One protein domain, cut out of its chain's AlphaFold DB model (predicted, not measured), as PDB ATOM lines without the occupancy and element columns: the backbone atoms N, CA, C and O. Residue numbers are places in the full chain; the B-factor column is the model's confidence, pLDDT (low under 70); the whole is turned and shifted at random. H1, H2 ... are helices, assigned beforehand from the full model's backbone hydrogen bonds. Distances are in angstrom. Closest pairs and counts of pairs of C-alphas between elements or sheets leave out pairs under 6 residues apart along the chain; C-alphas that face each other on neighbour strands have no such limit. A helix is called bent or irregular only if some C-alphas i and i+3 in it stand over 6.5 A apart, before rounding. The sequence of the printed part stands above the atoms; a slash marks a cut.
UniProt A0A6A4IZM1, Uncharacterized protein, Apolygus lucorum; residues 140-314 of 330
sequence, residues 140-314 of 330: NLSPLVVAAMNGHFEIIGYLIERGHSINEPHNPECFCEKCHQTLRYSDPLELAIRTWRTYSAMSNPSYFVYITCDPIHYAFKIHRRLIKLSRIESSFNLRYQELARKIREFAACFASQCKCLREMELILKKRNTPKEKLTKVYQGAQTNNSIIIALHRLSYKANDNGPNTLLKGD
ATOM      1  N   ASN A 140     167.009 196.528 166.540       55.38
ATOM      2  CA  ASN A 140     167.484 195.169 166.265       55.38
ATOM      3  C   ASN A 140     168.080 194.449 167.494       55.38
ATOM      4  O   ASN A 140     168.433 193.265 167.418       55.38
ATOM      5  N   LEU A 141     168.234 195.133 168.632       68.69
ATOM      6  CA  LEU A 141     168.784 194.542 169.851       68.69
ATOM      7  C   LEU A 141     167.684 193.965 170.721       68.69
ATOM      8  O   LEU A 141     166.966 194.704 171.380       68.69
ATOM      9  N   SER A 142     167.602 192.640 170.803       80.69
ATOM     10  CA  SER A 142     166.654 191.987 171.708       80.69
ATOM     11  C   SER A 142     166.936 192.366 173.176       80.69
ATOM     12  O   SER A 142     168.078 192.205 173.625       80.69
ATOM     13  N   PRO A 143     165.920 192.758 173.976       86.44
ATOM     14  CA  PRO A 143     166.102 193.104 175.388       86.44
ATOM     15  C   PRO A 143     166.708 191.946 176.194       86.44
ATOM     16  O   PRO A 143     167.501 192.151 177.111       86.44
ATOM     17  N   LEU A 144     166.396 190.707 175.793       86.19
ATOM     18  CA  LEU A 144     166.957 189.498 176.389       86.19
ATOM     19  C   LEU A 144     168.450 189.334 176.079       86.19
ATOM     20  O   LEU A 144     169.196 188.905 176.954       86.19
ATOM     21  N   VAL A 145     168.898 189.689 174.869       87.19
ATOM     22  CA  VAL A 145     170.326 189.658 174.506       87.19
ATOM     23  C   VAL A 145     171.097 190.652 175.373       87.19
ATOM     24  O   VAL A 145     172.116 190.280 175.945       87.19
ATOM     25  N   VAL A 146     170.584 191.873 175.550       87.06
ATOM     26  CA  VAL A 146     171.231 192.903 176.381       87.06
ATOM     27  C   VAL A 146     171.272 192.494 177.857       87.06
ATOM     28  O   VAL A 146     172.327 192.576 178.488       87.06
ATOM     29  N   ALA A 147     170.164 191.984 178.403       86.38
ATOM     30  CA  ALA A 147     170.121 191.479 179.776       86.38
ATOM     31  C   ALA A 147     171.118 190.325 179.989       86.38
ATOM     32  O   ALA A 147     171.837 190.287 180.987       86.38
ATOM     33  N   ALA A 148     171.195 189.403 179.023       87.19
ATOM     34  CA  ALA A 148     172.099 188.263 179.054       87.19
ATOM     35  C   ALA A 148     173.572 188.654 178.893       87.19
ATOM     36  O   ALA A 148     174.414 188.065 179.561       87.19
ATOM     37  N   MET A 149     173.906 189.647 178.066       88.06
ATOM     38  CA  MET A 149     175.280 190.150 177.941       88.06
ATOM     39  C   MET A 149     175.796 190.705 179.273       88.06
ATOM     40  O   MET A 149     176.899 190.354 179.683       88.06
ATOM     41  N   ASN A 150     174.967 191.480 179.977       84.12
ATOM     42  CA  ASN A 150     175.315 192.084 181.268       84.12
ATOM     43  C   ASN A 150     175.160 191.127 182.461       84.12
ATOM     44  O   ASN A 150     175.594 191.431 183.567       84.12
ATOM     45  N   GLY A 151     174.570 189.948 182.253       82.06
ATOM     46  CA  GLY A 151     174.438 188.929 183.292       82.06
ATOM     47  C   GLY A 151     173.368 189.222 184.346       82.06
ATOM     48  O   GLY A 151     173.417 188.616 185.417       82.06
ATOM     49  N   HIS A 152     172.394 190.089 184.042       84.75
ATOM     50  CA  HIS A 152     171.299 190.474 184.942       84.75
ATOM     51  C   HIS A 152     170.317 189.319 185.168       84.75
ATOM     52  O   HIS A 152     169.302 189.191 184.485       84.75
ATOM     53  N   PHE A 153     170.634 188.448 186.126       80.69
ATOM     54  CA  PHE A 153     169.972 187.155 186.332       80.69
ATOM     55  C   PHE A 153     168.449 187.250 186.528       80.69
ATOM     56  O   PHE A 153     167.709 186.436 185.973       80.69
ATOM     57  N   GLU A 154     167.979 188.240 187.288       81.56
ATOM     58  CA  GLU A 154     166.555 188.442 187.599       81.56
ATOM     59  C   GLU A 154     165.773 188.939 186.375       81.56
ATOM     60  O   GLU A 154     164.706 188.414 186.055       81.56
ATOM     61  N   ILE A 155     166.353 189.879 185.620       83.94
ATOM     62  CA  ILE A 155     165.775 190.396 184.373       83.94
ATOM     63  C   ILE A 155     165.704 189.290 183.313       83.94
ATOM     64  O   ILE A 155     164.686 189.145 182.635       83.94
ATOM     65  N   ILE A 156     166.761 188.480 183.182       82.56
ATOM     66  CA  ILE A 156     166.792 187.334 182.262       82.56
ATOM     67  C   ILE A 156     165.665 186.351 182.599       82.56
ATOM     68  O   ILE A 156     164.923 185.955 181.700       82.56
ATOM     69  N   GLY A 157     165.516 185.985 183.878       77.44
ATOM     70  CA  GLY A 157     164.448 185.094 184.340       77.44
ATOM     71  C   GLY A 157     163.065 185.628 183.971       77.44
ATOM     72  O   GLY A 157     162.296 184.941 183.300       77.44
ATOM     73  N   TYR A 158     162.801 186.895 184.296       81.31
ATOM     74  CA  TYR A 158     161.544 187.570 183.968       81.31
ATOM     75  C   TYR A 158     161.236 187.584 182.461       81.31
ATOM     76  O   TYR A 158     160.105 187.318 182.042       81.31
ATOM     77  N   LEU A 159     162.229 187.869 181.613       82.25
ATOM     78  CA  LEU A 159     162.049 187.891 180.159       82.25
ATOM     79  C   LEU A 159     161.804 186.486 179.578       82.25
ATOM     80  O   LEU A 159     160.971 186.346 178.675       82.25
ATOM     81  N   ILE A 160     162.473 185.453 180.107       80.00
ATOM     82  CA  ILE A 160     162.293 184.048 179.697       80.00
ATOM     83  C   ILE A 160     160.909 183.524 180.099       80.00
ATOM     84  O   ILE A 160     160.231 182.921 179.269       80.00
ATOM     85  N   GLU A 161     160.448 183.787 181.327       78.94
ATOM     86  CA  GLU A 161     159.087 183.432 181.781       78.94
ATOM     87  C   GLU A 161     158.008 184.032 180.874       78.94
ATOM     88  O   GLU A 161     156.947 183.455 180.640       78.94
ATOM     89  N   ARG A 162     158.321 185.195 180.308       78.75
ATOM     90  CA  ARG A 162     157.492 185.930 179.363       78.75
ATOM     91  C   ARG A 162     157.559 185.421 177.921       78.75
ATOM     92  O   ARG A 162     156.885 186.012 177.079       78.75
ATOM     93  N   GLY A 163     158.320 184.359 177.656       73.69
ATOM     94  CA  GLY A 163     158.409 183.684 176.361       73.69
ATOM     95  C   GLY A 163     159.505 184.203 175.428       73.69
ATOM     96  O   GLY A 163     159.542 183.790 174.272       73.69
ATOM     97  N   HIS A 164     160.395 185.092 175.886       80.38
ATOM     98  CA  HIS A 164     161.511 185.551 175.057       80.38
ATOM     99  C   HIS A 164     162.611 184.485 175.003       80.38
ATOM    100  O   HIS A 164     162.952 183.869 176.013       80.38
ATOM    101  N   SER A 165     163.209 184.298 173.828       79.56
ATOM    102  CA  SER A 165     164.308 183.350 173.619       79.56
ATOM    103  C   SER A 165     165.342 183.905 172.646       79.56
ATOM    104  O   SER A 165     164.975 184.540 171.657       79.56
ATOM    105  N   ILE A 166     166.625 183.620 172.880       83.44
ATOM    106  CA  ILE A 166     167.695 183.948 171.929       83.44
ATOM    107  C   ILE A 166     167.857 182.791 170.943       83.44
ATOM    108  O   ILE A 166     168.097 181.649 171.343       83.44
ATOM    109  N   ASN A 167     167.754 183.097 169.652       82.19
ATOM    110  CA  ASN A 167     167.964 182.126 168.584       82.19
ATOM    111  C   ASN A 167     169.464 181.881 168.368       82.19
ATOM    112  O   ASN A 167     170.238 182.828 168.238       82.19
ATOM    113  N   GLU A 168     169.878 180.609 168.301       81.31
ATOM    114  CA  GLU A 168     171.274 180.261 168.006       81.31
ATOM    115  C   GLU A 168     171.600 180.680 166.560       81.31
ATOM    116  O   GLU A 168     170.935 180.212 165.628       81.31
ATOM    117  N   PRO A 169     172.612 181.540 166.342       84.38
ATOM    118  CA  PRO A 169     172.956 181.982 165.003       84.38
ATOM    119  C   PRO A 169     173.477 180.804 164.175       84.38
ATOM    120  O   PRO A 169     174.033 179.819 164.685       84.38
ATOM    121  N   HIS A 170     173.291 180.898 162.863       84.62
ATOM    122  CA  HIS A 170     173.783 179.887 161.938       84.62
ATOM    123  C   HIS A 170     175.321 179.833 161.952       84.62
ATOM    124  O   HIS A 170     176.001 180.721 162.466       84.62
ATOM    125  N   ASN A 171     175.885 178.737 161.438       82.75
ATOM    126  CA  ASN A 171     177.328 178.678 161.192       82.75
ATOM    127  C   ASN A 171     177.688 179.770 160.160       82.75
ATOM    128  O   ASN A 171     176.944 179.875 159.184       82.75
ATOM    129  N   PRO A 172     178.784 180.537 160.312       78.94
ATOM    130  CA  PRO A 172     179.233 181.473 159.274       78.94
ATOM    131  C   PRO A 172     179.360 180.847 157.877       78.94
ATOM    132  O   PRO A 172     179.132 181.506 156.874       78.94
ATOM    133  N   GLU A 173     179.639 179.545 157.808       82.50
ATOM    134  CA  GLU A 173     179.723 178.765 156.563       82.50
ATOM    135  C   GLU A 173     178.355 178.214 156.087       82.50
ATOM    136  O   GLU A 173     178.289 177.219 155.366       82.50
ATOM    137  N   CYS A 174     177.232 178.768 156.550       87.19
ATOM    138  CA  CYS A 174     175.897 178.286 156.196       87.19
ATOM    139  C   CYS A 174     175.438 178.816 154.829       87.19
ATOM    140  O   CYS A 174     175.432 180.019 154.589       87.19
ATOM    141  N   PHE A 175     174.942 177.914 153.978       86.38
ATOM    142  CA  PHE A 175     174.443 178.223 152.631       86.38
ATOM    143  C   PHE A 175     172.911 178.323 152.538       86.38
ATOM    144  O   PHE A 175     172.344 178.125 151.466       86.38
ATOM    145  N   CYS A 176     172.199 178.565 153.646       90.44
ATOM    146  CA  CYS A 176     170.746 178.717 153.571       90.44
ATOM    147  C   CYS A 176     170.352 180.069 152.958       90.44
ATOM    148  O   CYS A 176     171.085 181.053 153.066       90.44
ATOM    149  N   GLU A 177     169.157 180.128 152.372       88.25
ATOM    150  CA  GLU A 177     168.668 181.318 151.672       88.25
ATOM    151  C   GLU A 177     168.641 182.568 152.567       88.25
ATOM    152  O   GLU A 177     169.106 183.625 152.152       88.25
ATOM    153  N   LYS A 178     168.231 182.432 153.836       85.56
ATOM    154  CA  LYS A 178     168.237 183.537 154.813       85.56
ATOM    155  C   LYS A 178     169.642 184.085 155.089       85.56
ATOM    156  O   LYS A 178     169.832 185.298 155.141       85.56
ATOM    157  N   CYS A 179     170.637 183.207 155.257       85.94
ATOM    158  CA  CYS A 179     172.027 183.622 155.469       85.94
ATOM    159  C   CYS A 179     172.606 184.274 154.216       85.94
ATOM    160  O   CYS A 179     173.275 185.295 154.323       85.94
ATOM    161  N   HIS A 180     172.302 183.729 153.037       86.12
ATOM    162  CA  HIS A 180     172.741 184.300 151.770       86.12
ATOM    163  C   HIS A 180     172.134 185.692 151.527       86.12
ATOM    164  O   HIS A 180     172.832 186.600 151.088       86.12
ATOM    165  N   GLN A 181     170.852 185.885 151.854       85.25
ATOM    166  CA  GLN A 181     170.205 187.201 151.814       85.25
ATOM    167  C   GLN A 181     170.854 188.169 152.811       85.25
ATOM    168  O   GLN A 181     171.249 189.264 152.423       85.25
ATOM    169  N   THR A 182     171.059 187.748 154.061       83.31
ATOM    170  CA  THR A 182     171.705 188.577 155.095       83.31
ATOM    171  C   THR A 182     173.106 189.025 154.671       83.31
ATOM    172  O   THR A 182     173.429 190.201 154.758       83.31
ATOM    173  N   LEU A 183     173.932 188.110 154.155       83.81
ATOM    174  CA  LEU A 183     175.286 188.425 153.681       83.81
ATOM    175  C   LEU A 183     175.298 189.367 152.469       83.81
ATOM    176  O   LEU A 183     176.299 190.035 152.230       83.81
ATOM    177  N   ARG A 184     174.217 189.397 151.682       83.88
ATOM    178  CA  ARG A 184     174.107 190.239 150.487       83.88
ATOM    179  C   ARG A 184     173.665 191.667 150.805       83.88
ATOM    180  O   ARG A 184     174.066 192.576 150.082       83.88
ATOM    181  N   TYR A 185     172.811 191.843 151.812       80.81
ATOM    182  CA  TYR A 185     172.145 193.120 152.090       80.81
ATOM    183  C   TYR A 185     172.605 193.805 153.382       80.81
ATOM    184  O   TYR A 185     172.380 195.002 153.519       80.81
ATOM    185  N   SER A 186     173.242 193.091 154.313       81.75
ATOM    186  CA  SER A 186     173.755 193.669 155.560       81.75
ATOM    187  C   SER A 186     175.240 194.012 155.460       81.75
ATOM    188  O   SER A 186     176.005 193.323 154.780       81.75
ATOM    189  N   ASP A 187     175.660 195.043 156.190       84.75
ATOM    190  CA  ASP A 187     177.073 195.379 156.345       84.75
ATOM    191  C   ASP A 187     177.829 194.241 157.074       84.75
ATOM    192  O   ASP A 187     177.365 193.762 158.118       84.75
ATOM    193  N   PRO A 188     178.985 193.771 156.557       84.19
ATOM    194  CA  PRO A 188     179.759 192.716 157.206       84.19
ATOM    195  C   PRO A 188     180.152 193.021 158.656       84.19
ATOM    196  O   PRO A 188     180.190 192.097 159.474       84.19
ATOM    197  N   LEU A 189     180.438 194.285 158.994       83.88
ATOM    198  CA  LEU A 189     180.789 194.668 160.362       83.88
ATOM    199  C   LEU A 189     179.562 194.613 161.278       83.88
ATOM    200  O   LEU A 189     179.635 194.002 162.345       83.88
ATOM    201  N   GLU A 190     178.427 195.165 160.851       81.69
ATOM    202  CA  GLU A 190     177.157 195.045 161.577       81.69
ATOM    203  C   GLU A 190     176.781 193.573 161.835       81.69
ATOM    204  O   GLU A 190     176.417 193.194 162.955       81.69
ATOM    205  N   LEU A 191     176.942 192.707 160.827       82.81
ATOM    206  CA  LEU A 191     176.686 191.275 160.964       82.81
ATOM    207  C   LEU A 191     177.609 190.621 162.001       82.81
ATOM    208  O   LEU A 191     177.142 189.812 162.812       82.81
ATOM    209  N   ALA A 192     178.896 190.971 161.995       84.56
ATOM    210  CA  ALA A 192     179.866 190.470 162.962       84.56
ATOM    211  C   ALA A 192     179.545 190.955 164.386       84.56
ATOM    212  O   ALA A 192     179.524 190.149 165.317       84.56
ATOM    213  N   ILE A 193     179.172 192.230 164.555       85.25
ATOM    214  CA  ILE A 193     178.733 192.801 165.839       85.25
ATOM    215  C   ILE A 193     177.491 192.067 166.356       85.25
ATOM    216  O   ILE A 193     177.461 191.633 167.508       85.25
ATOM    217  N   ARG A 194     176.465 191.877 165.517       84.06
ATOM    218  CA  ARG A 194     175.228 191.173 165.896       84.06
ATOM    219  C   ARG A 194     175.496 189.724 166.299       84.06
ATOM    220  O   ARG A 194     174.949 189.235 167.293       84.06
ATOM    221  N   THR A 195     176.352 189.044 165.544       86.81
ATOM    222  CA  THR A 195     176.759 187.662 165.816       86.81
ATOM    223  C   THR A 195     177.507 187.579 167.143       86.81
ATOM    224  O   THR A 195     177.142 186.772 168.003       86.81
ATOM    225  N   TRP A 196     178.471 188.475 167.365       88.56
ATOM    226  CA  TRP A 196     179.209 188.577 168.618       88.56
ATOM    227  C   TRP A 196     178.289 188.849 169.814       88.56
ATOM    228  O   TRP A 196     178.360 188.115 170.798       88.56
ATOM    229  N   ARG A 197     177.372 189.825 169.726       88.38
ATOM    230  CA  ARG A 197     176.389 190.137 170.785       88.38
ATOM    231  C   ARG A 197     175.549 188.913 171.152       88.38
ATOM    232  O   ARG A 197     175.392 188.584 172.327       88.38
ATOM    233  N   THR A 198     175.081 188.183 170.140       89.12
ATOM    234  CA  THR A 198     174.288 186.960 170.331       89.12
ATOM    235  C   THR A 198     175.098 185.873 171.041       89.12
ATOM    236  O   THR A 198     174.628 185.290 172.019       89.12
ATOM    237  N   TYR A 199     176.336 185.614 170.607       91.06
ATOM    238  CA  TYR A 199     177.199 184.637 171.275       91.06
ATOM    239  C   TYR A 199     177.621 185.075 172.675       91.06
ATOM    240  O   TYR A 199     177.690 184.225 173.560       91.06
ATOM    241  N   SER A 200     177.855 186.368 172.891       90.69
ATOM    242  CA  SER A 200     178.153 186.946 174.201       90.69
ATOM    243  C   SER A 200     177.016 186.650 175.181       90.69
ATOM    244  O   SER A 200     177.238 185.979 176.190       90.69
ATOM    245  N   ALA A 201     175.776 186.974 174.805       89.69
ATOM    246  CA  ALA A 201     174.584 186.631 175.577       89.69
ATOM    247  C   ALA A 201     174.451 185.120 175.841       89.69
ATOM    248  O   ALA A 201     174.285 184.690 176.980       89.69
ATOM    249  N   MET A 202     174.578 184.290 174.801       90.56
ATOM    250  CA  MET A 202     174.451 182.830 174.916       90.56
ATOM    251  C   MET A 202     175.546 182.175 175.764       90.56
ATOM    252  O   MET A 202     175.340 181.073 176.284       90.56
ATOM    253  N   SER A 203     176.719 182.802 175.837       91.50
ATOM    254  CA  SER A 203     177.881 182.332 176.590       91.50
ATOM    255  C   SER A 203     177.848 182.723 178.065       91.50
ATOM    256  O   SER A 203     178.582 182.128 178.855       91.50
ATOM    257  N   ASN A 204     177.000 183.682 178.444       88.81
ATOM    258  CA  ASN A 204     176.911 184.151 179.816       88.81
ATOM    259  C   ASN A 204     176.287 183.066 180.726       88.81
ATOM    260  O   ASN A 204     175.179 182.593 180.438       88.81
ATOM    261  N   PRO A 205     176.955 182.667 181.831       85.94
ATOM    262  CA  PRO A 205     176.412 181.722 182.805       85.94
ATOM    263  C   PRO A 205     175.036 182.089 183.351       85.94
ATOM    264  O   PRO A 205     174.204 181.196 183.495       85.94
ATOM    265  N   SER A 206     174.755 183.377 183.570       84.06
ATOM    266  CA  SER A 206     173.444 183.846 184.035       84.06
ATOM    267  C   SER A 206     172.308 183.486 183.072       84.06
ATOM    268  O   SER A 206     171.169 183.361 183.503       84.06
ATOM    269  N   TYR A 207     172.601 183.288 181.781       84.06
ATOM    270  CA  TYR A 207     171.613 182.949 180.758       84.06
ATOM    271  C   TYR A 207     171.445 181.437 180.574       84.06
ATOM    272  O   TYR A 207     170.347 180.901 180.734       84.06
ATOM    273  N   PHE A 208     172.519 180.711 180.245       83.31
ATOM    274  CA  PHE A 208     172.374 179.300 179.861       83.31
ATOM    275  C   PHE A 208     172.011 178.376 181.029       83.31
ATOM    276  O   PHE A 208     171.542 177.257 180.806       83.31
ATOM    277  N   VAL A 209     172.198 178.837 182.267       81.38
ATOM    278  CA  VAL A 209     171.714 178.169 183.479       81.38
ATOM    279  C   VAL A 209     170.198 178.015 183.483       81.38
ATOM    280  O   VAL A 209     169.708 176.973 183.913       81.38
ATOM    281  N   TYR A 210     169.466 179.007 182.977       77.44
ATOM    282  CA  TYR A 210     168.029 178.870 182.814       77.44
ATOM    283  C   TYR A 210     167.736 177.798 181.759       77.44
ATOM    284  O   TYR A 210     166.977 176.864 182.006       77.44
ATOM    285  N   ILE A 211     168.370 177.898 180.590       77.94
ATOM    286  CA  ILE A 211     167.949 177.167 179.379       77.94
ATOM    287  C   ILE A 211     168.310 175.692 179.402       77.94
ATOM    288  O   ILE A 211     167.667 174.873 178.740       77.94
ATOM    289  N   THR A 212     169.374 175.338 180.115       77.00
ATOM    290  CA  THR A 212     169.987 174.020 179.999       77.00
ATOM    291  C   THR A 212     169.856 173.222 181.282       77.00
ATOM    292  O   THR A 212     170.073 173.709 182.383       77.00
ATOM    293  N   CYS A 213     169.552 171.933 181.136       69.56
ATOM    294  CA  CYS A 213     169.549 171.003 182.264       69.56
ATOM    295  C   CYS A 213     170.952 170.486 182.622       69.56
ATOM    296  O   CYS A 213     171.109 169.834 183.652       69.56
ATOM    297  N   ASP A 214     171.945 170.725 181.759       76.44
ATOM    298  CA  ASP A 214     173.348 170.347 181.950       76.44
ATOM    299  C   ASP A 214     174.259 171.535 181.575       76.44
ATOM    300  O   ASP A 214     174.713 171.647 180.426       76.44
ATOM    301  N   PRO A 215     174.509 172.442 182.540       82.00
ATOM    302  CA  PRO A 215     175.306 173.646 182.322       82.00
ATOM    303  C   PRO A 215     176.754 173.350 181.914       82.00
ATOM    304  O   PRO A 215     177.343 174.113 181.153       82.00
ATOM    305  N   ILE A 216     177.334 172.234 182.372       83.50
ATOM    306  CA  ILE A 216     178.713 171.853 182.035       83.50
ATOM    307  C   ILE A 216     178.800 171.336 180.605       83.50
ATOM    308  O   ILE A 216     179.687 171.745 179.852       83.50
ATOM    309  N   HIS A 217     177.875 170.467 180.195       84.25
ATOM    310  CA  HIS A 217     177.827 170.027 178.805       84.25
ATOM    311  C   HIS A 217     177.638 171.214 177.857       84.25
ATOM    312  O   HIS A 217     178.329 171.310 176.836       84.25
ATOM    313  N   TYR A 218     176.737 172.135 178.211       87.00
ATOM    314  CA  TYR A 218     176.540 173.350 177.436       87.00
ATOM    315  C   TYR A 218     177.809 174.205 177.397       87.00
ATOM    316  O   TYR A 218     178.230 174.563 176.300       87.00
ATOM    317  N   ALA A 219     178.470 174.438 178.539       89.81
ATOM    318  CA  ALA A 219     179.740 175.163 178.630       89.81
ATOM    319  C   ALA A 219     180.793 174.603 177.657       89.81
ATOM    320  O   ALA A 219     181.379 175.352 176.875       89.81
ATOM    321  N   PHE A 220     180.981 173.280 177.609       90.94
ATOM    322  CA  PHE A 220     181.899 172.659 176.647       90.94
ATOM    323  C   PHE A 220     181.458 172.837 175.187       90.94
ATOM    324  O   PHE A 220     182.298 173.099 174.316       90.94
ATOM    325  N   LYS A 221     180.154 172.707 174.900       91.50
ATOM    326  CA  LYS A 221     179.599 172.915 173.552       91.50
ATOM    327  C   LYS A 221     179.854 174.348 173.078       91.50
ATOM    328  O   LYS A 221     180.379 174.528 171.977       91.50
ATOM    329  N   ILE A 222     179.506 175.346 173.894       92.00
ATOM    330  CA  ILE A 222     179.644 176.760 173.533       92.00
ATOM    331  C   ILE A 222     181.119 177.170 173.467       92.00
ATOM    332  O   ILE A 222     181.518 177.808 172.499       92.00
ATOM    333  N   HIS A 223     181.966 176.686 174.383       94.81
ATOM    334  CA  HIS A 223     183.410 176.926 174.351       94.81
ATOM    335  C   HIS A 223     184.030 176.464 173.026       94.81
ATOM    336  O   HIS A 223     184.713 177.232 172.349       94.81
ATOM    337  N   ARG A 224     183.743 175.225 172.595       93.25
ATOM    338  CA  ARG A 224     184.254 174.707 171.316       93.25
ATOM    339  C   ARG A 224     183.759 175.531 170.127       93.25
ATOM    340  O   ARG A 224     184.478 175.643 169.135       93.25
ATOM    341  N   ARG A 225     182.542 176.071 170.199       92.06
ATOM    342  CA  ARG A 225     181.972 176.910 169.142       92.06
ATOM    343  C   ARG A 225     182.664 178.273 169.075       92.06
ATOM    344  O   ARG A 225     183.078 178.656 167.988       92.06
ATOM    345  N   LEU A 226     182.899 178.925 170.210       93.19
ATOM    346  CA  LEU A 226     183.623 180.200 170.287       93.19
ATOM    347  C   LEU A 226     185.059 180.087 169.758       93.19
ATOM    348  O   LEU A 226     185.474 180.915 168.959       93.19
ATOM    349  N   ILE A 227     185.786 179.018 170.104       94.31
ATOM    350  CA  ILE A 227     187.149 178.780 169.588       94.31
ATOM    351  C   ILE A 227     187.170 178.544 168.069       94.31
ATOM    352  O   ILE A 227     188.163 178.835 167.407       94.31
ATOM    353  N   LYS A 228     186.097 177.990 167.490       92.25
ATOM    354  CA  LYS A 228     185.981 177.885 166.027       92.25
ATOM    355  C   LYS A 228     185.729 179.254 165.403       92.25
ATOM    356  O   LYS A 228     186.416 179.599 164.451       92.25
ATOM    357  N   LEU A 229     184.791 180.024 165.955       90.38
ATOM    358  CA  LEU A 229     184.447 181.361 165.461       90.38
ATOM    359  C   LEU A 229     185.631 182.316 165.532       90.38
ATOM    360  O   LEU A 229     185.878 183.028 164.572       90.38
ATOM    361  N   SER A 230     186.427 182.247 166.598       92.56
ATOM    362  CA  SER A 230     187.613 183.089 166.762       92.56
ATOM    363  C   SER A 230     188.662 182.881 165.657       92.56
ATOM    364  O   SER A 230     189.475 183.761 165.403       92.56
ATOM    365  N   ARG A 231     188.663 181.715 164.994       91.00
ATOM    366  CA  ARG A 231     189.544 181.420 163.851       91.00
ATOM    367  C   ARG A 231     188.963 181.881 162.518       91.00
ATOM    368  O   ARG A 231     189.731 182.103 161.591       91.00
ATOM    369  N   ILE A 232     187.637 181.956 162.422       88.00
ATOM    370  CA  ILE A 232     186.916 182.351 161.207       88.00
ATOM    371  C   ILE A 232     186.828 183.881 161.138       88.00
ATOM    372  O   ILE A 232     187.197 184.476 160.133       88.00
ATOM    373  N   GLU A 233     186.380 184.519 162.220       85.44
ATOM    374  CA  GLU A 233     186.188 185.966 162.322       85.44
ATOM    375  C   GLU A 233     187.407 186.619 162.987       85.44
ATOM    376  O   GLU A 233     187.493 186.725 164.213       85.44
ATOM    377  N   SER A 234     188.364 187.075 162.175       80.81
ATOM    378  CA  SER A 234     189.598 187.701 162.668       80.81
ATOM    379  C   SER A 234     189.345 188.992 163.456       80.81
ATOM    380  O   SER A 234     190.007 189.207 164.470       80.81
ATOM    381  N   SER A 235     188.359 189.803 163.055       84.94
ATOM    382  CA  SER A 235     188.032 191.095 163.683       84.94
ATOM    383  C   SER A 235     187.574 190.976 165.142       84.94
ATOM    384  O   SER A 235     187.835 191.866 165.941       84.94
ATOM    385  N   PHE A 236     186.925 189.864 165.510       85.44
ATOM    386  CA  PHE A 236     186.382 189.619 166.857       85.44
ATOM    387  C   PHE A 236     187.115 188.496 167.605       85.44
ATOM    388  O   PHE A 236     186.671 188.054 168.667       85.44
ATOM    389  N   ASN A 237     188.251 188.025 167.077       89.19
ATOM    390  CA  ASN A 237     188.986 186.875 167.605       89.19
ATOM    391  C   ASN A 237     189.293 187.005 169.107       89.19
ATOM    392  O   ASN A 237     188.969 186.098 169.875       89.19
ATOM    393  N   LEU A 238     189.855 188.144 169.533       90.94
ATOM    394  CA  LEU A 238     190.207 188.385 170.936       90.94
ATOM    395  C   LEU A 238     188.974 188.285 171.852       90.94
ATOM    396  O   LEU A 238     188.978 187.501 172.802       90.94
ATOM    397  N   ARG A 239     187.876 188.954 171.477       91.44
ATOM    398  CA  ARG A 239     186.612 188.933 172.228       91.44
ATOM    399  C   ARG A 239     186.032 187.516 172.346       91.44
ATOM    400  O   ARG A 239     185.547 187.116 173.404       91.44
ATOM    401  N   TYR A 240     186.107 186.703 171.289       93.44
ATOM    402  CA  TYR A 240     185.668 185.302 171.362       93.44
ATOM    403  C   TYR A 240     186.554 184.444 172.270       93.44
ATOM    404  O   TYR A 240     186.040 183.576 172.985       93.44
ATOM    405  N   GLN A 241     187.871 184.666 172.265       93.25
ATOM    406  CA  GLN A 241     188.791 183.956 173.156       93.25
ATOM    407  C   GLN A 241     188.548 184.310 174.628       93.25
ATOM    408  O   GLN A 241     188.595 183.422 175.484       93.25
ATOM    409  N   GLU A 242     188.226 185.566 174.926       92.88
ATOM    410  CA  GLU A 242     187.859 186.018 176.272       92.88
ATOM    411  C   GLU A 242     186.573 185.363 176.769       92.88
ATOM    412  O   GLU A 242     186.558 184.802 177.867       92.88
ATOM    413  N   LEU A 243     185.513 185.337 175.954       92.50
ATOM    414  CA  LEU A 243     184.283 184.608 176.291       92.50
ATOM    415  C   LEU A 243     184.571 183.118 176.527       92.50
ATOM    416  O   LEU A 243     184.119 182.520 177.506       92.50
ATOM    417  N   ALA A 244     185.392 182.514 175.665       94.12
ATOM    418  CA  ALA A 244     185.800 181.123 175.804       94.12
ATOM    419  C   ALA A 244     186.610 180.875 177.091       94.12
ATOM    420  O   ALA A 244     186.498 179.791 177.673       94.12
ATOM    421  N   ARG A 245     187.409 181.846 177.554       91.62
ATOM    422  CA  ARG A 245     188.097 181.817 178.855       91.62
ATOM    423  C   ARG A 245     187.092 181.889 180.007       91.62
ATOM    424  O   ARG A 245     187.125 180.986 180.841       91.62
ATOM    425  N   LYS A 246     186.168 182.856 179.998       89.75
ATOM    426  CA  LYS A 246     185.121 183.019 181.030       89.75
ATOM    427  C   LYS A 246     184.303 181.731 181.222       89.75
ATOM    428  O   LYS A 246     184.080 181.294 182.347       89.75
ATOM    429  N   ILE A 247     183.939 181.042 180.137       92.00
ATOM    430  CA  ILE A 247     183.215 179.758 180.216       92.00
ATOM    431  C   ILE A 247     184.069 178.628 180.811       92.00
ATOM    432  O   ILE A 247     183.559 177.800 181.568       92.00
ATOM    433  N   ARG A 248     185.366 178.558 180.477       89.06
ATOM    434  CA  ARG A 248     186.269 177.558 181.080       89.06
ATOM    435  C   ARG A 248     186.412 177.778 182.579       89.06
ATOM    436  O   ARG A 248     186.375 176.810 183.333       89.06
ATOM    437  N   GLU A 249     186.554 179.034 182.992       87.81
ATOM    438  CA  GLU A 249     186.609 179.421 184.402       87.81
ATOM    439  C   GLU A 249     185.315 179.049 185.116       87.81
ATOM    440  O   GLU A 249     185.371 178.374 186.140       87.81
ATOM    441  N   PHE A 250     184.157 179.353 184.525       87.19
ATOM    442  CA  PHE A 250     182.868 178.900 185.044       87.19
ATOM    443  C   PHE A 250     182.830 177.377 185.237       87.19
ATOM    444  O   PHE A 250     182.458 176.915 186.311       87.19
ATOM    445  N   ALA A 251     183.241 176.586 184.240       86.81
ATOM    446  CA  ALA A 251     183.218 175.125 184.339       86.81
ATOM    447  C   ALA A 251     184.152 174.598 185.445       86.81
ATOM    448  O   ALA A 251     183.773 173.693 186.192       86.81
ATOM    449  N   ALA A 252     185.345 175.184 185.589       84.31
ATOM    450  CA  ALA A 252     186.290 174.841 186.651       84.31
ATOM    451  C   ALA A 252     185.747 175.219 188.039       84.31
ATOM    452  O   ALA A 252     185.760 174.398 188.960       84.31
ATOM    453  N   CYS A 253     185.207 176.433 188.177       82.12
ATOM    454  CA  CYS A 253     184.554 176.902 189.393       82.12
ATOM    455  C   CYS A 253     183.374 176.001 189.760       82.12
ATOM    456  O   CYS A 253     183.303 175.544 190.897       82.12
ATOM    457  N   PHE A 254     182.496 175.680 188.813       79.88
ATOM    458  CA  PHE A 254     181.351 174.802 189.036       79.88
ATOM    459  C   PHE A 254     181.786 173.416 189.521       79.88
ATOM    460  O   PHE A 254     181.254 172.917 190.512       79.88
ATOM    461  N   ALA A 255     182.806 172.820 188.895       79.62
ATOM    462  CA  ALA A 255     183.361 171.544 189.339       79.62
ATOM    463  C   ALA A 255     183.937 171.629 190.766       79.62
ATOM    464  O   ALA A 255     183.689 170.739 191.578       79.62
ATOM    465  N   SER A 256     184.632 172.720 191.111       79.31
ATOM    466  CA  SER A 256     185.195 172.920 192.457       79.31
ATOM    467  C   SER A 256     184.148 173.047 193.574       79.31
ATOM    468  O   SER A 256     184.470 172.827 194.739       79.31
ATOM    469  N   GLN A 257     182.894 173.387 193.249       75.81
ATOM    470  CA  GLN A 257     181.819 173.539 194.240       75.81
ATOM    471  C   GLN A 257     181.139 172.217 194.620       75.81
ATOM    472  O   GLN A 257     180.243 172.197 195.475       75.81
ATOM    473  N   CYS A 258     181.550 171.110 193.999       75.06
ATOM    474  CA  CYS A 258     181.048 169.783 194.320       75.06
ATOM    475  C   CYS A 258     181.584 169.354 195.683       75.06
ATOM    476  O   CYS A 258     182.786 169.174 195.860       75.06
ATOM    477  N   LYS A 259     180.688 169.172 196.655       74.75
ATOM    478  CA  LYS A 259     181.067 168.813 198.031       74.75
ATOM    479  C   LYS A 259     181.095 167.305 198.264       74.75
ATOM    480  O   LYS A 259     181.599 166.858 199.289       74.75
ATOM    481  N   CYS A 260     180.535 166.515 197.349       75.56
ATOM    482  CA  CYS A 260     180.505 165.064 197.471       75.56
ATOM    483  C   CYS A 260     180.774 164.355 196.140       75.56
ATOM    484  O   CYS A 260     180.499 164.874 195.056       75.56
ATOM    485  N   LEU A 261     181.252 163.112 196.244       76.62
ATOM    486  CA  LEU A 261     181.504 162.230 195.102       76.62
ATOM    487  C   LEU A 261     180.249 162.027 194.243       76.62
ATOM    488  O   LEU A 261     180.351 161.967 193.025       76.62
ATOM    489  N   ARG A 262     179.054 162.004 194.850       73.44
ATOM    490  CA  ARG A 262     177.785 161.875 194.121       73.44
ATOM    491  C   ARG A 262     177.495 163.086 193.227       73.44
ATOM    492  O   ARG A 262     177.073 162.894 192.094       73.44
ATOM    493  N   GLU A 263     177.714 164.311 193.715       73.50
ATOM    494  CA  GLU A 263     177.576 165.543 192.914       73.50
ATOM    495  C   GLU A 263     178.576 165.530 191.745       73.50
ATOM    496  O   GLU A 263     178.197 165.777 190.601       73.50
ATOM    497  N   MET A 264     179.825 165.144 192.015       75.00
ATOM    498  CA  MET A 264     180.875 165.067 190.998       75.00
ATOM    499  C   MET A 264     180.603 163.979 189.947       75.00
ATOM    500  O   MET A 264     180.734 164.224 188.750       75.00
ATOM    501  N   GLU A 265     180.157 162.793 190.359       73.81
ATOM    502  CA  GLU A 265     179.745 161.732 189.439       73.81
ATOM    503  C   GLU A 265     178.566 162.149 188.558       73.81
ATOM    504  O   GLU A 265     178.532 161.793 187.381       73.81
ATOM    505  N   LEU A 266     177.597 162.893 189.104       71.00
ATOM    506  CA  LEU A 266     176.447 163.385 188.342       71.00
ATOM    507  C   LEU A 266     176.860 164.358 187.237       71.00
ATOM    508  O   LEU A 266     176.237 164.357 186.180       71.00
ATOM    509  N   ILE A 267     177.895 165.157 187.484       69.88
ATOM    510  CA  ILE A 267     178.457 166.107 186.523       69.88
ATOM    511  C   ILE A 267     179.277 165.403 185.441       69.88
ATOM    512  O   ILE A 267     179.205 165.763 184.269       69.88
ATOM    513  N   LEU A 268     180.070 164.401 185.824       72.50
ATOM    514  CA  LEU A 268     180.974 163.715 184.900       72.50
ATOM    515  C   LEU A 268     180.267 162.640 184.060       72.50
ATOM    516  O   LEU A 268     180.713 162.323 182.956       72.50
ATOM    517  N   LYS A 269     179.154 162.072 184.543       74.50
ATOM    518  CA  LYS A 269     178.377 161.076 183.794       74.50
ATOM    519  C   LYS A 269     177.531 161.753 182.717       74.50
ATOM    520  O   LYS A 269     176.504 162.364 182.999       74.50
ATOM    521  N   LYS A 270     177.920 161.555 181.455       61.16
ATOM    522  CA  LYS A 270     177.166 162.003 180.278       61.16
ATOM    523  C   LYS A 270     175.731 161.462 180.317       61.16
ATOM    524  O   LYS A 270     175.507 160.263 180.150       61.16
ATOM    525  N   ARG A 271     174.744 162.346 180.477       59.97
ATOM    526  CA  ARG A 271     173.336 161.990 180.275       59.97
ATOM    527  C   ARG A 271     173.030 162.033 178.783       59.97
ATOM    528  O   ARG A 271     173.027 163.091 178.165       59.97
ATOM    529  N   ASN A 272     172.733 160.880 178.194       50.03
ATOM    530  CA  ASN A 272     172.130 160.811 176.865       50.03
ATOM    531  C   ASN A 272     170.626 161.113 176.983       50.03
ATOM    532  O   ASN A 272     169.799 160.224 176.803       50.03
ATOM    533  N   THR A 273     170.242 162.336 177.352       47.53
ATOM    534  CA  THR A 273     168.831 162.738 177.279       47.53
ATOM    535  C   THR A 273     168.537 163.297 175.884       47.53
ATOM    536  O   THR A 273     169.177 164.274 175.490       47.53
ATOM    537  N   PRO A 274     167.609 162.697 175.113       37.97
ATOM    538  CA  PRO A 274     167.257 163.186 173.783       37.97
ATOM    539  C   PRO A 274     166.651 164.595 173.841       37.97
ATOM    540  O   PRO A 274     165.919 164.933 174.775       37.97
ATOM    541  N   LYS A 275     166.954 165.405 172.815       38.47
ATOM    542  CA  LYS A 275     166.594 166.830 172.694       38.47
ATOM    543  C   LYS A 275     165.094 167.123 172.880       38.47
ATOM    544  O   LYS A 275     164.750 168.207 173.331       38.47
ATOM    545  N   GLU A 276     164.213 166.165 172.589       33.50
ATOM    546  CA  GLU A 276     162.748 166.320 172.645       33.50
ATOM    547  C   GLU A 276     162.164 166.491 174.054       33.50
ATOM    548  O   GLU A 276     161.058 167.005 174.195       33.50
ATOM    549  N   LYS A 277     162.877 166.096 175.119       33.97
ATOM    550  CA  LYS A 277     162.365 166.254 176.494       33.97
ATOM    551  C   LYS A 277     162.608 167.645 177.090       33.97
ATOM    552  O   LYS A 277     162.067 167.932 178.151       33.97
ATOM    553  N   LEU A 278     163.387 168.507 176.428       40.00
ATOM    554  CA  LEU A 278     163.835 169.796 176.973       40.00
ATOM    555  C   LEU A 278     162.775 170.907 176.885       40.00
ATOM    556  O   LEU A 278     162.724 171.761 177.763       40.00
ATOM    557  N   THR A 279     161.873 170.864 175.900       34.47
ATOM    558  CA  THR A 279     160.789 171.853 175.730       34.47
ATOM    559  C   THR A 279     159.710 171.778 176.813       34.47
ATOM    560  O   THR A 279     158.996 172.751 177.025       34.47
ATOM    561  N   LYS A 280     159.598 170.655 177.535       30.25
ATOM    562  CA  LYS A 280     158.603 170.468 178.607       30.25
ATOM    563  C   LYS A 280     159.133 170.740 180.021       30.25
ATOM    564  O   LYS A 280     158.350 170.710 180.962       30.25
ATOM    565  N   VAL A 281     160.431 171.014 180.195       37.25
ATOM    566  CA  VAL A 281     161.026 171.237 181.532       37.25
ATOM    567  C   VAL A 281     160.628 172.603 182.106       37.25
ATOM    568  O   VAL A 281     160.394 172.727 183.304       37.25
ATOM    569  N   TYR A 282     160.433 173.603 181.245       37.91
ATOM    570  CA  TYR A 282     160.018 174.946 181.656       37.91
ATOM    571  C   TYR A 282     158.533 175.091 181.995       37.91
ATOM    572  O   TYR A 282     158.145 176.076 182.612       37.91
ATOM    573  N   GLN A 283     157.697 174.110 181.647       31.72
ATOM    574  CA  GLN A 283     156.261 174.138 181.951       31.72
ATOM    575  C   GLN A 283     155.913 173.482 183.302       31.72
ATOM    576  O   GLN A 283     154.772 173.093 183.520       31.72
ATOM    577  N   GLY A 284     156.872 173.394 184.232       31.97
ATOM    578  CA  GLY A 284     156.585 173.039 185.629       31.97
ATOM    579  C   GLY A 284     157.207 171.741 186.144       31.97
ATOM    580  O   GLY A 284     156.585 171.057 186.952       31.97
ATOM    581  N   ALA A 285     158.428 171.382 185.738       31.86
ATOM    582  CA  ALA A 285     159.096 170.199 186.283       31.86
ATOM    583  C   ALA A 285     160.471 170.534 186.866       31.86
ATOM    584  O   ALA A 285     161.396 170.846 186.123       31.86
ATOM    585  N   GLN A 286     160.571 170.412 188.198       39.44
ATOM    586  CA  GLN A 286     161.779 170.188 189.004       39.44
ATOM    587  C   GLN A 286     163.084 170.164 188.192       39.44
ATOM    588  O   GLN A 286     163.598 169.111 187.802       39.44
ATOM    589  N   THR A 287     163.662 171.337 187.964       39.75
ATOM    590  CA  THR A 287     165.083 171.451 187.653       39.75
ATOM    591  C   THR A 287     165.835 170.773 188.796       39.75
ATOM    592  O   THR A 287     165.631 171.101 189.961       39.75
ATOM    593  N   ASN A 288     166.623 169.739 188.471       45.09
ATOM    594  CA  ASN A 288     167.315 168.887 189.445       45.09
ATOM    595  C   ASN A 288     167.889 169.731 190.592       45.09
ATOM    596  O   ASN A 288     168.856 170.463 190.376       45.09
ATOM    597  N   ASN A 289     167.306 169.594 191.790       46.75
ATOM    598  CA  ASN A 289     167.612 170.397 192.980       46.75
ATOM    599  C   ASN A 289     169.125 170.573 193.212       46.75
ATOM    600  O   ASN A 289     169.564 171.621 193.661       46.75
ATOM    601  N   SER A 290     169.951 169.594 192.841       47.25
ATOM    602  CA  SER A 290     171.413 169.645 192.962       47.25
ATOM    603  C   SER A 290     172.103 170.715 192.100       47.25
ATOM    604  O   SER A 290     173.084 171.297 192.552       47.25
ATOM    605  N   ILE A 291     171.617 170.990 190.883       51.28
ATOM    606  CA  ILE A 291     172.224 171.976 189.968       51.28
ATOM    607  C   ILE A 291     171.880 173.391 190.434       51.28
ATOM    608  O   ILE A 291     172.774 174.224 190.540       51.28
ATOM    609  N   ILE A 292     170.624 173.631 190.826       51.91
ATOM    610  CA  ILE A 292     170.204 174.895 191.448       51.91
ATOM    611  C   ILE A 292     170.963 175.136 192.757       51.91
ATOM    612  O   ILE A 292     171.454 176.237 192.977       51.91
ATOM    613  N   ILE A 293     171.148 174.111 193.595       49.41
ATOM    614  CA  ILE A 293     171.941 174.222 194.830       49.41
ATOM    615  C   ILE A 293     173.417 174.549 194.531       49.41
ATOM    616  O   ILE A 293     174.019 175.343 195.252       49.41
ATOM    617  N   ALA A 294     174.021 173.969 193.488       48.75
ATOM    618  CA  ALA A 294     175.402 174.274 193.096       48.75
ATOM    619  C   ALA A 294     175.552 175.706 192.545       48.75
ATOM    620  O   ALA A 294     176.504 176.402 192.893       48.75
ATOM    621  N   LEU A 295     174.579 176.172 191.760       53.56
ATOM    622  CA  LEU A 295     174.510 177.549 191.258       53.56
ATOM    623  C   LEU A 295     174.285 178.563 192.381       53.56
ATOM    624  O   LEU A 295     174.935 179.603 192.423       53.56
ATOM    625  N   HIS A 296     173.450 178.213 193.355       53.34
ATOM    626  CA  HIS A 296     173.257 178.986 194.574       53.34
ATOM    627  C   HIS A 296     174.567 179.103 195.371       53.34
ATOM    628  O   HIS A 296     174.945 180.193 195.779       53.34
ATOM    629  N   ARG A 297     175.339 178.015 195.537       54.78
ATOM    630  CA  ARG A 297     176.668 178.070 196.189       54.78
ATOM    631  C   ARG A 297     177.673 178.953 195.430       54.78
ATOM    632  O   ARG A 297     178.517 179.573 196.071       54.78
ATOM    633  N   LEU A 298     177.588 179.018 194.096       53.91
ATOM    634  CA  LEU A 298     178.420 179.909 193.275       53.91
ATOM    635  C   LEU A 298     178.069 181.388 193.486       53.91
ATOM    636  O   LEU A 298     178.983 182.198 193.608       53.91
ATOM    637  N   SER A 299     176.780 181.723 193.590       47.69
ATOM    638  CA  SER A 299     176.325 183.091 193.877       47.69
ATOM    639  C   SER A 299     176.747 183.560 195.280       47.69
ATOM    640  O   SER A 299     177.325 184.634 195.413       47.69
ATOM    641  N   TYR A 300     176.619 182.713 196.312       38.69
ATOM    642  CA  TYR A 300     177.046 183.065 197.678       38.69
ATOM    643  C   TYR A 300     178.550 183.368 197.796       38.69
ATOM    644  O   TYR A 300     178.932 184.279 198.520       38.69
ATOM    645  N   LYS A 301     179.417 182.650 197.069       42.09
ATOM    646  CA  LYS A 301     180.873 182.889 197.108       42.09
ATOM    647  C   LYS A 301     181.306 184.115 196.286       42.09
ATOM    648  O   LYS A 301     182.389 184.643 196.524       42.09
ATOM    649  N   ALA A 302     180.485 184.552 195.328       42.22
ATOM    650  CA  ALA A 302     180.713 185.782 194.569       42.22
ATOM    651  C   ALA A 302     180.423 187.046 195.402       42.22
ATOM    652  O   ALA A 302     181.005 188.087 195.128       42.22
ATOM    653  N   ASN A 303     179.587 186.953 196.444       38.84
ATOM    654  CA  ASN A 303     179.300 188.072 197.351       38.84
ATOM    655  C   ASN A 303     180.381 188.285 198.438       38.84
ATOM    656  O   ASN A 303     180.515 189.402 198.929       38.84
ATOM    657  N   ASP A 304     181.187 187.268 198.774       36.81
ATOM    658  CA  ASP A 304     182.294 187.386 199.749       36.81
ATOM    659  C   ASP A 304     183.583 187.993 199.149       36.81
ATOM    660  O   ASP A 304     184.457 188.455 199.881       36.81
ATOM    661  N   ASN A 305     183.704 188.021 197.818       34.16
ATOM    662  CA  ASN A 305     184.818 188.633 197.092       34.16
ATOM    663  C   ASN A 305     184.252 189.709 196.152       34.16
ATOM    664  O   ASN A 305     183.721 189.370 195.097       34.16
ATOM    665  N   GLY A 306     184.346 190.994 196.505       28.83
ATOM    666  CA  GLY A 306     183.915 192.088 195.615       28.83
ATOM    667  C   GLY A 306     184.621 192.104 194.241       28.83
ATOM    668  O   GLY A 306     185.484 191.275 193.950       28.83
ATOM    669  N   PRO A 307     184.345 193.122 193.414       30.36
ATOM    670  CA  PRO A 307     183.262 193.197 192.437       30.36
ATOM    671  C   PRO A 307     183.521 192.328 191.180       30.36
ATOM    672  O   PRO A 307     183.596 192.847 190.075       30.36
ATOM    673  N   ASN A 308     183.634 191.000 191.303       34.47
ATOM    674  CA  ASN A 308     183.624 190.110 190.130       34.47
ATOM    675  C   ASN A 308     182.318 189.312 190.077       34.47
ATOM    676  O   ASN A 308     182.177 188.191 190.567       34.47
ATOM    677  N   THR A 309     181.330 189.980 189.496       38.22
ATOM    678  CA  THR A 309     179.914 189.638 189.525       38.22
ATOM    679  C   THR A 309     179.565 188.576 188.479       38.22
ATOM    680  O   THR A 309     179.018 188.889 187.430       38.22
ATOM    681  N   LEU A 310     179.860 187.300 188.740       42.06
ATOM    682  CA  LEU A 310     179.368 186.221 187.865       42.06
ATOM    683  C   LEU A 310     177.893 185.869 188.118       42.06
ATOM    684  O   LEU A 310     177.262 185.329 187.219       42.06
ATOM    685  N   LEU A 311     177.337 186.179 189.297       43.09
ATOM    686  CA  LEU A 311     175.928 185.944 189.655       43.09
ATOM    687  C   LEU A 311     175.500 186.872 190.822       43.09
ATOM    688  O   LEU A 311     175.415 186.407 191.962       43.09
ATOM    689  N   LYS A 312     175.233 188.168 190.581       34.53
ATOM    690  CA  LYS A 312     174.427 188.976 191.525       34.53
ATOM    691  C   LYS A 312     172.955 188.689 191.234       34.53
ATOM    692  O   LYS A 312     172.469 188.968 190.143       34.53
ATOM    693  N   GLY A 313     172.280 188.080 192.198       41.22
ATOM    694  CA  GLY A 313     170.870 187.702 192.125       41.22
ATOM    695  C   GLY A 313     170.347 187.433 193.529       41.22
ATOM    696  O   GLY A 313     169.966 186.310 193.863       41.22
ATOM    697  N   ASP A 314     170.425 188.451 194.382       38.88
ATOM    698  CA  ASP A 314     169.916 188.415 195.747       38.88
ATOM    699  C   ASP A 314     168.415 188.715 195.734       38.88
ATOM    700  O   ASP A 314     168.038 189.878 195.826       38.88
TER     701      ASP A 314
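This is residues 140 to 314 of the 330 residues of an uncharacterized protein of Apolygus lucorum (UniProt A0A6A4IZM1). A long helical hairpin, H6 and H7, has H4 side by side with H7, and these three make the long axis. A shorter hairpin, H1 and H2, packs on H4 and the short H5 on the side away from H6 and H7; H3 sits at one end of the long axis, while H8 and the crossing helix H9 sit at the other. The 175 printed residues hold nine named helices, H1 to H9 in chain order, and no named strand, and the class is all helix. The whole is compact, with a radius of gyration of the C-alphas of 17.1 A and spans of 53 by 37 by 30 A.

H1, residues 143 to 150, begins at C-alpha 143 (166.102, 193.104, 175.388) and is 11.0 A long. H2, residues 153 to 161, is 12.4 A and H3, residues 177 to 185, 12.3 A. H4, residues 188 to 203, measures 22.1 A, and H5, residues 205 to 211, 10.2 A. H6, residues 215 to 232, is 25.6 A. H7, residues 234 to 256, is 33.5 A and irregular, with C-alphas 235 and 238 8.0 A apart. H8, residues 261 to 268, is 10.3 A. H9, residues 289 to 303, is 21.6 A and ends at C-alpha 303 (179.300, 188.072, 197.351).

H4, H6 and H7 form an up and down bundle, each running against the one before. H6 and H7 touch as a hairpin, with the C-alphas of Ser 230 and Asn 237 closest at 4.1 A, at a shallow tilt of 19 degrees. H4 touches H7 at 2 degrees, closest at Ser 203 and Leu 243, 6.8 A between C-alphas. H4 and H6 only just touch, with 3 pairs of C-alphas within 8 A. H1 touches H4 with the C-alphas of Met 149 and Ala 201 4.3 A apart. H1 and H2 form a hairpin, closest at C-alphas 147 and 156, 5.9 A. H2 touches H5, closest at C-alphas 153 and 206, 5.3 A. H5 and H6 only just touch, with 3 pairs, only at the corner. H7 touches H9, closest at C-alphas 254 and 294, 7.2 A. H3 is close to H4 but not clearly touching, at 7.9 A between C-alphas 183 and 191. H8 is close to H9 but not clearly touching, at 7.4 A between C-alphas 263 and 290. Every O i to N i+4 pair is within hydrogen-bond range in H1, H2, H3, H4, H8 and H9; H6 has 13 of 14, H7 17 of 19 and H5 1 of 3, with 2 of 4 O i to N i+3 pairs.

The C-alphas of Tyr 185 and Cys 260 are farthest apart, 54.0 A. The printed part has no cut. The links H2 to H3 and H8 to H9 are long. Mean pLDDT of the printed part is 73.2, and 49 residues are under 70, among them residues 270 to 314.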